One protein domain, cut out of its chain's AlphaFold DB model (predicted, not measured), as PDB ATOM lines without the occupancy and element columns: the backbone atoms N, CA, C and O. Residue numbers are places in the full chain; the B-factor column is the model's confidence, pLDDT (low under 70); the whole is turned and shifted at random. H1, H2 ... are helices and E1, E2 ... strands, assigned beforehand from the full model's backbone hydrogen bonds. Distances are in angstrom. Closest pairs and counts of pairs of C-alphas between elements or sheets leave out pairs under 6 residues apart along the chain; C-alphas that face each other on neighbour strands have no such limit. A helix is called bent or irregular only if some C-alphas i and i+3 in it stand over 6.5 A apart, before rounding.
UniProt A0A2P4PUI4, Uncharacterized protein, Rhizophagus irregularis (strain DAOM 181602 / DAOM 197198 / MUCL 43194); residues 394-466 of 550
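This is residues 394 to 466 of the 550 residues of an uncharacterized protein of Rhizophagus irregularis (strain DAOM 181602 / DAOM 197198 / MUCL 43194) (UniProt A0A2P4PUI4). A small sheet of three strands makes one end of an elongated domain, and three helices, H1, H2 and H3, set steeply to one another in a triangle with few contacts between them, make the other. The long axis runs from the turn of the hairpin E1 and E2, at Lys 418, to the link between H2 and H3, at Asn 443. The printed part has 73 residues with three named helices and three named strands, along the chain H1, E1, E2, H2, H3, E3; the sheet's order is E1, E2, E3, mixed, and the class is mixed, helices and strands. The whole is compact, with a radius of gyration of the C-alphas of 12.0 A, and spans 36 by 21 by 21 A.

Start in the sheet and find C-alpha 411 at (-14.748, -8.417, 28.623); from there E1, residues 411 to 416, runs 14.3 A. E2, residues 422 to 426, covers 12.4 A, and E3 is residues 460 to 462. Next find C-alpha 394 at (9.264, -7.366, 31.031), where H1, residues 394 to 404, begins its 15.6 A. H2 is residues 430 to 440, 15.2 A long, and H3, residues 447 to 455, runs 12.1 A to C-alpha 455 at (-2.989, -7.692, 15.860).

E1 and E2 form an antiparallel hairpin at 158 degrees; look for N 423 and O 415, 2.7 A apart, and N 412 and O 425, 2.8 A. On the other side of E2 lies E3, parallel to it at 25 degrees, with N 426 and O 461 at 2.8 A. E2, H2, H3 and E3 make a strand-helix-strand unit, two parallel neighbour strands with helices between them in the chain, and its crossover is right-handed. H1 only grazes the sheet, with residues 403 to 404. H2 and H3 only just touch, with 3 pairs of C-alphas within 8 A, the closest those of Trp 434 and Lys 447 at 7.0 A; they run opposite ways at a steep tilt of 57 degrees. H1 is close to but not clearly touching H2, the closest C-alphas being those of Phe 402 and Phe 437 at 7.1 A. E1 is apart from H2 and from H3. In H2 and H3 every O i to N i+4 pair is within hydrogen-bond range; in H1, 6 of 7 are.

The two C-alphas farthest apart, those of Lys 418 and Asn 443, are 36.9 A from each other. The printed part has no cut, and no link between its named elements is long. Look at the B-factor column: the mean pLDDT of the printed part is 71.1, and residues 406 to 428 and 458 to 466 are under 70 in this model.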
ATOM      1  N   ILE A 394      10.008  -8.157  30.035       78.06
ATOM      2  CA  ILE A 394       9.264  -7.366  31.031       78.06
ATOM      3  C   ILE A 394       8.048  -6.677  30.393       78.06
ATOM      4  O   ILE A 394       6.968  -6.641  30.978       78.06
ATOM      5  N   LYS A 395       8.202  -6.174  29.165       80.25
ATOM      6  CA  LYS A 395       7.133  -5.474  28.440       80.25
ATOM      7  C   LYS A 395       6.071  -6.435  27.906       80.25
ATOM      8  O   LYS A 395       4.906  -6.061  27.834       80.25
ATOM      9  N   GLU A 396       6.457  -7.669  27.589       80.56
ATOM     10  CA  GLU A 396       5.512  -8.724  27.205       80.56
ATOM     11  C   GLU A 396       4.679  -9.180  28.414       80.56
ATOM     12  O   GLU A 396       3.462  -9.313  28.314       80.56
ATOM     13  N   LYS A 397       5.299  -9.326  29.595       81.12
ATOM     14  CA  LYS A 397       4.567  -9.645  30.832       81.12
ATOM     15  C   LYS A 397       3.561  -8.554  31.207       81.12
ATOM     16  O   LYS A 397       2.433  -8.877  31.564       81.12
ATOM     17  N   GLN A 398       3.928  -7.278  31.064       84.38
ATOM     18  CA  GLN A 398       3.008  -6.150  31.278       84.38
ATOM     19  C   GLN A 398       1.793  -6.206  30.340       84.38
ATOM     20  O   GLN A 398       0.671  -5.961  30.774       84.38
ATOM     21  N   PHE A 399       2.001  -6.580  29.073       83.62
ATOM     22  CA  PHE A 399       0.912  -6.764  28.113       83.62
ATOM     23  C   PHE A 399      -0.047  -7.886  28.533       83.62
ATOM     24  O   PHE A 399      -1.258  -7.696  28.493       83.62
ATOM     25  N   LEU A 400       0.466  -9.037  28.978       81.69
ATOM     26  CA  LEU A 400      -0.379 -10.158  29.403       81.69
ATOM     27  C   LEU A 400      -1.176  -9.846  30.676       81.69
ATOM     28  O   LEU A 400      -2.373 -10.124  30.719       81.69
ATOM     29  N   ILE A 401      -0.540  -9.225  31.675       81.50
ATOM     30  CA  ILE A 401      -1.193  -8.837  32.936       81.50
ATOM     31  C   ILE A 401      -2.342  -7.858  32.667       81.50
ATOM     32  O   ILE A 401      -3.425  -8.015  33.223       81.50
ATOM     33  N   PHE A 402      -2.144  -6.904  31.752       84.75
ATOM     34  CA  PHE A 402      -3.173  -5.931  31.387       84.75
ATOM     35  C   PHE A 402      -4.486  -6.575  30.915       84.75
ATOM     36  O   PHE A 402      -5.556  -6.121  31.298       84.75
ATOM     37  N   PHE A 403      -4.427  -7.641  30.108       75.75
ATOM     38  CA  PHE A 403      -5.629  -8.328  29.609       75.75
ATOM     39  C   PHE A 403      -6.208  -9.365  30.582       75.75
ATOM     40  O   PHE A 403      -7.316  -9.857  30.362       75.75
ATOM     41  N   GLN A 404      -5.474  -9.708  31.643       72.00
ATOM     42  CA  GLN A 404      -5.955 -10.569  32.725       72.00
ATOM     43  C   GLN A 404      -6.691  -9.772  33.810       72.00
ATOM     44  O   GLN A 404      -7.561 -10.324  34.486       72.00
ATOM     45  N   ASP A 405      -6.384  -8.481  33.949       72.12
ATOM     46  CA  ASP A 405      -7.030  -7.603  34.917       72.12
ATOM     47  C   ASP A 405      -8.428  -7.160  34.449       72.12
ATOM     48  O   ASP A 405      -8.606  -6.207  33.682       72.12
ATOM     49  N   ARG A 406      -9.448  -7.861  34.958       62.06
ATOM     50  CA  ARG A 406     -10.866  -7.605  34.658       62.06
ATOM     51  C   ARG A 406     -11.384  -6.273  35.203       62.06
ATOM     52  O   ARG A 406     -12.454  -5.844  34.783       62.06
ATOM     53  N   SER A 407     -10.665  -5.627  36.124       58.19
ATOM     54  CA  SER A 407     -11.046  -4.306  36.640       58.19
ATOM     55  C   SER A 407     -10.674  -3.176  35.672       58.19
ATOM     56  O   SER A 407     -11.320  -2.128  35.659       58.19
ATOM     57  N   ILE A 408      -9.677  -3.412  34.809       62.97
ATOM     58  CA  ILE A 408      -9.162  -2.439  33.837       62.97
ATOM     59  C   ILE A 408      -9.718  -2.722  32.432       62.97
ATOM     60  O   ILE A 408     -10.130  -1.796  31.711       62.97
ATOM     61  N   VAL A 409      -9.764  -4.001  32.043       63.38
ATOM     62  CA  VAL A 409     -10.212  -4.455  30.721       63.38
ATOM     63  C   VAL A 409     -11.514  -5.245  30.842       63.38
ATOM     64  O   VAL A 409     -11.540  -6.408  31.241       63.38
ATOM     65  N   GLU A 410     -12.613  -4.600  30.457       58.12
ATOM     66  CA  GLU A 410     -13.957  -5.171  30.528       58.12
ATOM     67  C   GLU A 410     -14.224  -6.098  29.327       58.12
ATOM     68  O   GLU A 410     -14.216  -5.674  28.161       58.12
ATOM     69  N   GLN A 411     -14.459  -7.378  29.614       58.19
ATOM     70  CA  GLN A 411     -14.748  -8.417  28.623       58.19
ATOM     71  C   GLN A 411     -16.252  -8.456  28.337       58.19
ATOM     72  O   GLN A 411     -17.055  -8.511  29.261       58.19
ATOM     73  N   SER A 412     -16.640  -8.439  27.062       50.34
ATOM     74  CA  SER A 412     -18.049  -8.498  26.660       50.34
ATOM     75  C   SER A 412     -18.587  -9.927  26.595       50.34
ATOM     76  O   SER A 412     -19.756 -10.155  26.879       50.34
ATOM     77  N   SER A 413     -17.755 -10.887  26.180       48.62
ATOM     78  CA  SER A 413     -18.109 -12.309  26.062       48.62
ATOM     79  C   SER A 413     -16.857 -13.159  25.814       48.62
ATOM     80  O   SER A 413     -15.766 -12.629  25.585       48.62
ATOM     81  N   TYR A 414     -16.988 -14.488  25.836       53.12
ATOM     82  CA  TYR A 414     -15.924 -15.405  25.422       53.12
ATOM     83  C   TYR A 414     -16.489 -16.571  24.602       53.12
ATOM     84  O   TYR A 414     -17.644 -16.957  24.765       53.12
ATOM     85  N   LYS A 415     -15.670 -17.133  23.711       46.31
ATOM     86  CA  LYS A 415     -15.960 -18.358  22.953       46.31
ATOM     87  C   LYS A 415     -14.792 -19.316  23.106       46.31
ATOM     88  O   LYS A 415     -13.655 -18.878  23.093       46.31
ATOM     89  N   VAL A 416     -15.048 -20.611  23.213       56.56
ATOM     90  CA  VAL A 416     -13.979 -21.615  23.235       56.56
ATOM     91  C   VAL A 416     -13.677 -22.047  21.799       56.56
ATOM     92  O   VAL A 416     -14.600 -22.314  21.021       56.56
ATOM     93  N   ASP A 417     -12.405 -22.031  21.410       55.19
ATOM     94  CA  ASP A 417     -11.978 -22.501  20.095       55.19
ATOM     95  C   ASP A 417     -12.018 -24.038  19.996       55.19
ATOM     96  O   ASP A 417     -12.294 -24.745  20.965       55.19
ATOM     97  N   LYS A 418     -11.754 -24.577  18.799       63.16
ATOM     98  CA  LYS A 418     -11.801 -26.029  18.542       63.16
ATOM     99  C   LYS A 418     -10.792 -26.834  19.379       63.16
ATOM    100  O   LYS A 418     -10.938 -28.046  19.472       63.16
ATOM    101  N   ASN A 419      -9.805 -26.167  19.980       64.56
ATOM    102  CA  ASN A 419      -8.743 -26.763  20.782       64.56
ATOM    103  C   ASN A 419      -8.964 -26.553  22.291       64.56
ATOM    104  O   ASN A 419      -8.093 -26.899  23.087       64.56
ATOM    105  N   GLY A 420     -10.107 -25.989  22.702       48.88
ATOM    106  CA  GLY A 420     -10.432 -25.764  24.110       48.88
ATOM    107  C   GLY A 420      -9.900 -24.448  24.691       48.88
ATOM    108  O   GLY A 420     -10.049 -24.224  25.892       48.88
ATOM    109  N   LEU A 421      -9.304 -23.562  23.884       55.28
ATOM    110  CA  LEU A 421      -8.751 -22.290  24.360       55.28
ATOM    111  C   LEU A 421      -9.783 -21.150  24.264       55.28
ATOM    112  O   LEU A 421     -10.491 -21.032  23.260       55.28
ATOM    113  N   PRO A 422      -9.886 -20.276  25.281       54.41
ATOM    114  CA  PRO A 422     -10.839 -19.173  25.269       54.41
ATOM    115  C   PRO A 422     -10.387 -18.038  24.336       54.41
ATOM    116  O   PRO A 422      -9.330 -17.434  24.514       54.41
ATOM    117  N   ILE A 423     -11.240 -17.711  23.368       63.59
ATOM    118  CA  ILE A 423     -11.244 -16.476  22.585       63.59
ATOM    119  C   ILE A 423     -12.052 -15.437  23.362       63.59
ATOM    120  O   ILE A 423     -13.251 -15.607  23.590       63.59
ATOM    121  N   LEU A 424     -11.396 -14.355  23.761       61.16
ATOM    122  CA  LEU A 424     -11.973 -13.307  24.592       61.16
ATOM    123  C   LEU A 424     -12.409 -12.121  23.727       61.16
ATOM    124  O   LEU A 424     -11.610 -11.579  22.958       61.16
ATOM    125  N   TYR A 425     -13.659 -11.690  23.885       61.38
ATOM    126  CA  TYR A 425     -14.208 -10.518  23.211       61.38
ATOM    127  C   TYR A 425     -14.155  -9.308  24.144       61.38
ATOM    128  O   TYR A 425     -14.683  -9.332  25.255       61.38
ATOM    129  N   MET A 426     -13.481  -8.253  23.700       63.22
ATOM    130  CA  MET A 426     -13.267  -7.022  24.453       63.22
ATOM    131  C   MET A 426     -14.350  -6.000  24.121       63.22
ATOM    132  O   MET A 426     -14.655  -5.757  22.949       63.22
ATOM    133  N   SER A 427     -14.877  -5.348  25.157       60.66
ATOM    134  CA  SER A 427     -15.902  -4.311  25.006       60.66
ATOM    135  C   SER A 427     -15.348  -3.006  24.413       60.66
ATOM    136  O   SER A 427     -16.060  -2.321  23.675       60.66
ATOM    137  N   ASP A 428     -14.088  -2.665  24.697       68.00
ATOM    138  CA  ASP A 428     -13.436  -1.417  24.291       68.00
ATOM    139  C   ASP A 428     -12.762  -1.506  22.901       68.00
ATOM    140  O   ASP A 428     -12.273  -2.553  22.477       68.00
ATOM    141  N   GLN A 429     -12.706  -0.375  22.185       73.81
ATOM    142  CA  GLN A 429     -11.981  -0.245  20.909       73.81
ATOM    143  C   GLN A 429     -10.461  -0.204  21.113       73.81
ATOM    144  O   GLN A 429      -9.982   0.223  22.169       73.81
ATOM    145  N   LYS A 430      -9.686  -0.537  20.066       79.75
ATOM    146  CA  LYS A 430      -8.205  -0.545  20.108       79.75
ATOM    147  C   LYS A 430      -7.620   0.741  20.688       79.75
ATOM    148  O   LYS A 430      -6.676   0.714  21.472       79.75
ATOM    149  N   THR A 431      -8.167   1.881  20.275       78.00
ATOM    150  CA  THR A 431      -7.682   3.214  20.654       78.00
ATOM    151  C   THR A 431      -7.879   3.498  22.141       78.00
ATOM    152  O   THR A 431      -7.008   4.109  22.760       78.00
ATOM    153  N   LYS A 432      -8.985   3.023  22.720       80.88
ATOM    154  CA  LYS A 432      -9.300   3.158  24.145       80.88
ATOM    155  C   LYS A 432      -8.510   2.163  24.997       80.88
ATOM    156  O   LYS A 432      -7.976   2.562  26.025       80.88
ATOM    157  N   LEU A 433      -8.348   0.924  24.525       82.69
ATOM    158  CA  LEU A 433      -7.464  -0.069  25.149       82.69
ATOM    159  C   LEU A 433      -6.019   0.436  25.226       82.69
ATOM    160  O   LEU A 433      -5.379   0.297  26.261       82.69
ATOM    161  N   TRP A 434      -5.528   1.092  24.168       87.31
ATOM    162  CA  TRP A 434      -4.207   1.718  24.194       87.31
ATOM    163  C   TRP A 434      -4.095   2.817  25.253       87.31
ATOM    164  O   TRP A 434      -3.121   2.822  25.996       87.31
ATOM    165  N   LYS A 435      -5.070   3.732  25.345       87.50
ATOM    166  CA  LYS A 435      -5.031   4.805  26.353       87.50
ATOM    167  C   LYS A 435      -4.981   4.243  27.774       87.50
ATOM    168  O   LYS A 435      -4.112   4.630  28.541       87.50
ATOM    169  N   LYS A 436      -5.829   3.256  28.077       87.81
ATOM    170  CA  LYS A 436      -5.815   2.558  29.371       87.81
ATOM    171  C   LYS A 436      -4.476   1.872  29.642       87.81
ATOM    172  O   LYS A 436      -3.973   1.930  30.759       87.81
ATOM    173  N   PHE A 437      -3.880   1.237  28.631       87.31
ATOM    174  CA  PHE A 437      -2.571   0.602  28.771       87.31
ATOM    175  C   PHE A 437      -1.463   1.627  29.047       87.31
ATOM    176  O   PHE A 437      -0.626   1.401  29.913       87.31
ATOM    177  N   GLU A 438      -1.469   2.754  28.336       89.62
ATOM    178  CA  GLU A 438      -0.511   3.850  28.516       89.62
ATOM    179  C   GLU A 438      -0.639   4.503  29.901       89.62
ATOM    180  O   GLU A 438       0.371   4.808  30.526       89.62
ATOM    181  N   GLU A 439      -1.863   4.638  30.414       87.44
ATOM    182  CA  GLU A 439      -2.141   5.127  31.771       87.44
ATOM    183  C   GLU A 439      -1.707   4.122  32.852       87.44
ATOM    184  O   GLU A 439      -1.133   4.518  33.865       87.44
ATOM    185  N   THR A 440      -1.919   2.819  32.628       86.62
ATOM    186  CA  THR A 440      -1.568   1.756  33.593       86.62
ATOM    187  C   THR A 440      -0.060   1.476  33.611       86.62
ATOM    188  O   THR A 440       0.526   1.224  34.664       86.62
ATOM    189  N   PHE A 441       0.595   1.546  32.448       86.62
ATOM    190  CA  PHE A 441       2.026   1.293  32.281       86.62
ATOM    191  C   PHE A 441       2.701   2.411  31.459       86.62
ATOM    192  O   PHE A 441       3.099   2.176  30.312       86.62
ATOM    193  N   PRO A 442       2.935   3.607  32.039       81.06
ATOM    194  CA  PRO A 442       3.501   4.762  31.320       81.06
ATOM    195  C   PRO A 442       4.882   4.498  30.696       81.06
ATOM    196  O   PRO A 442       5.230   5.021  29.635       81.06
ATOM    197  N   ASN A 443       5.666   3.621  31.331       83.31
ATOM    198  CA  ASN A 443       6.991   3.191  30.868       83.31
ATOM    199  C   ASN A 443       6.967   1.873  30.064       83.31
ATOM    200  O   ASN A 443       8.021   1.294  29.778       83.31
ATOM    201  N   GLY A 444       5.776   1.386  29.706       82.06
ATOM    202  CA  GLY A 444       5.548   0.107  29.043       82.06
ATOM    203  C   GLY A 444       5.935   0.075  27.560       82.06
ATOM    204  O   GLY A 444       6.770   0.838  27.053       82.06
ATOM    205  N   MET A 445       5.357  -0.881  26.829       86.38
ATOM    206  CA  MET A 445       5.565  -0.976  25.384       86.38
ATOM    207  C   MET A 445       4.954   0.229  24.654       86.38
ATOM    208  O   MET A 445       3.943   0.779  25.074       86.38
ATOM    209  N   LYS A 446       5.573   0.655  23.548       85.31
ATOM    210  CA  LYS A 446       5.095   1.810  22.769       85.31
ATOM    211  C   LYS A 446       3.910   1.426  21.879       85.31
ATOM    212  O   LYS A 446       3.783   0.269  21.482       85.31
ATOM    213  N   LYS A 447       3.091   2.415  21.502       82.31
ATOM    214  CA  LYS A 447       1.831   2.245  20.752       82.31
ATOM    215  C   LYS A 447       1.939   1.336  19.530       82.31
ATOM    216  O   LYS A 447       1.087   0.483  19.317       82.31
ATOM    217  N   THR A 448       2.983   1.503  18.721       78.88
ATOM    218  CA  THR A 448       3.207   0.691  17.515       78.88
ATOM    219  C   THR A 448       3.475  -0.773  17.850       78.88
ATOM    220  O   THR A 448       2.905  -1.657  17.219       78.88
ATOM    221  N   SER A 449       4.283  -1.032  18.878       81.06
ATOM    222  CA  SER A 449       4.549  -2.376  19.390       81.06
ATOM    223  C   SER A 449       3.305  -3.003  20.022       81.06
ATOM    224  O   SER A 449       3.040  -4.175  19.776       81.06
ATOM    225  N   PHE A 450       2.521  -2.228  20.779       84.38
ATOM    226  CA  PHE A 450       1.256  -2.674  21.368       84.38
ATOM    227  C   PHE A 450       0.254  -3.091  20.291       84.38
ATOM    228  O   PHE A 450      -0.258  -4.204  20.320       84.38
ATOM    229  N   MET A 451       0.027  -2.238  19.287       82.81
ATOM    230  CA  MET A 451      -0.904  -2.534  18.195       82.81
ATOM    231  C   MET A 451      -0.435  -3.712  17.341       82.81
ATOM    232  O   MET A 451      -1.254  -4.541  16.954       82.81
ATOM    233  N   GLY A 452       0.872  -3.814  17.073       80.38
ATOM    234  CA  GLY A 452       1.443  -4.953  16.353       80.38
ATOM    235  C   GLY A 452       1.291  -6.265  17.124       80.38
ATOM    236  O   GLY A 452       0.913  -7.280  16.546       80.38
ATOM    237  N   ARG A 453       1.518  -6.246  18.444       81.12
ATOM    238  CA  ARG A 453       1.346  -7.423  19.303       81.12
ATOM    239  C   ARG A 453      -0.119  -7.833  19.445       81.12
ATOM    240  O   ARG A 453      -0.401  -9.029  19.422       81.12
ATOM    241  N   LEU A 454      -1.017  -6.851  19.543       79.62
ATOM    242  CA  LEU A 454      -2.465  -7.033  19.624       79.62
ATOM    243  C   LEU A 454      -3.048  -7.601  18.322       79.62
ATOM    244  O   LEU A 454      -3.893  -8.483  18.377       79.62
ATOM    245  N   ALA A 455      -2.569  -7.153  17.157       75.62
ATOM    246  CA  ALA A 455      -2.989  -7.692  15.860       75.62
ATOM    247  C   ALA A 455      -2.567  -9.159  15.653       75.62
ATOM    248  O   ALA A 455      -3.236  -9.897  14.937       75.62
ATOM    249  N   ASN A 456      -1.486  -9.585  16.312       74.44
ATOM    250  CA  ASN A 456      -0.986 -10.958  16.265       74.44
ATOM    251  C   ASN A 456      -1.603 -11.874  17.345       74.44
ATOM    252  O   ASN A 456      -1.215 -13.036  17.449       74.44
ATOM    253  N   CYS A 457      -2.544 -11.385  18.164       71.12
ATOM    254  CA  CYS A 457      -3.289 -12.216  19.111       71.12
ATOM    255  C   CYS A 457      -4.459 -12.918  18.408       71.12
ATOM    256  O   CYS A 457      -5.427 -12.277  18.009       71.12
ATOM    257  N   SER A 458      -4.416 -14.246  18.312       65.94
ATOM    258  CA  SER A 458      -5.538 -15.045  17.794       65.94
ATOM    259  C   SER A 458      -6.691 -15.187  18.797       65.94
ATOM    260  O   SER A 458      -7.841 -15.367  18.401       65.94
ATOM    261  N   ASN A 459      -6.389 -15.075  20.090       66.19
ATOM    262  CA  ASN A 459      -7.292 -15.323  21.214       66.19
ATOM    263  C   ASN A 459      -8.004 -14.067  21.749       66.19
ATOM    264  O   ASN A 459      -8.763 -14.167  22.709       66.19
ATOM    265  N   ILE A 460      -7.767 -12.889  21.167       66.88
ATOM    266  CA  ILE A 460      -8.386 -11.629  21.599       66.88
ATOM    267  C   ILE A 460      -9.064 -10.982  20.394       66.88
ATOM    268  O   ILE A 460      -8.435 -10.751  19.366       66.88
ATOM    269  N   LYS A 461     -10.354 -10.676  20.534       64.12
ATOM    270  CA  LYS A 461     -11.165  -9.955  19.547       64.12
ATOM    271  C   LYS A 461     -11.721  -8.693  20.188       64.12
ATOM    272  O   LYS A 461     -12.084  -8.704  21.356       64.12
ATOM    273  N   TYR A 462     -11.783  -7.591  19.454       61.72
ATOM    274  CA  TYR A 462     -12.268  -6.299  19.962       61.72
ATOM    275  C   TYR A 462     -13.365  -5.748  19.053       61.72
ATOM    276  O   TYR A 462     -13.584  -6.243  17.949       61.72
ATOM    277  N   ARG A 463     -14.065  -4.711  19.519       49.88
ATOM    278  CA  ARG A 463     -15.263  -4.167  18.863       49.88
ATOM    279  C   ARG A 463     -15.084  -3.849  17.369       49.88
ATOM    280  O   ARG A 463     -15.989  -4.119  16.592       49.88
ATOM    281  N   ASP A 464     -13.917  -3.346  16.968       50.91
ATOM    282  CA  ASP A 464     -13.620  -3.032  15.560       50.91
ATOM    283  C   ASP A 464     -13.401  -4.291  14.689       50.91
ATOM    284  O   ASP A 464     -13.658  -4.256  13.492       50.91
ATOM    285  N   ASP A 465     -12.963  -5.413  15.279       43.47
ATOM    286  CA  ASP A 465     -12.860  -6.722  14.603       43.47
ATOM    287  C   ASP A 465     -14.206  -7.459  14.553       43.47
ATOM    288  O   ASP A 465     -14.387  -8.373  13.755       43.47
ATOM    289  N   MET A 466     -15.152  -7.078  15.414       45.66
ATOM    290  CA  MET A 466     -16.527  -7.594  15.459       45.66
ATOM    291  C   MET A 466     -17.440  -6.897  14.438       45.66
ATOM    292  O   MET A 466     -18.659  -6.841  14.627       45.66
TER     293      MET A 466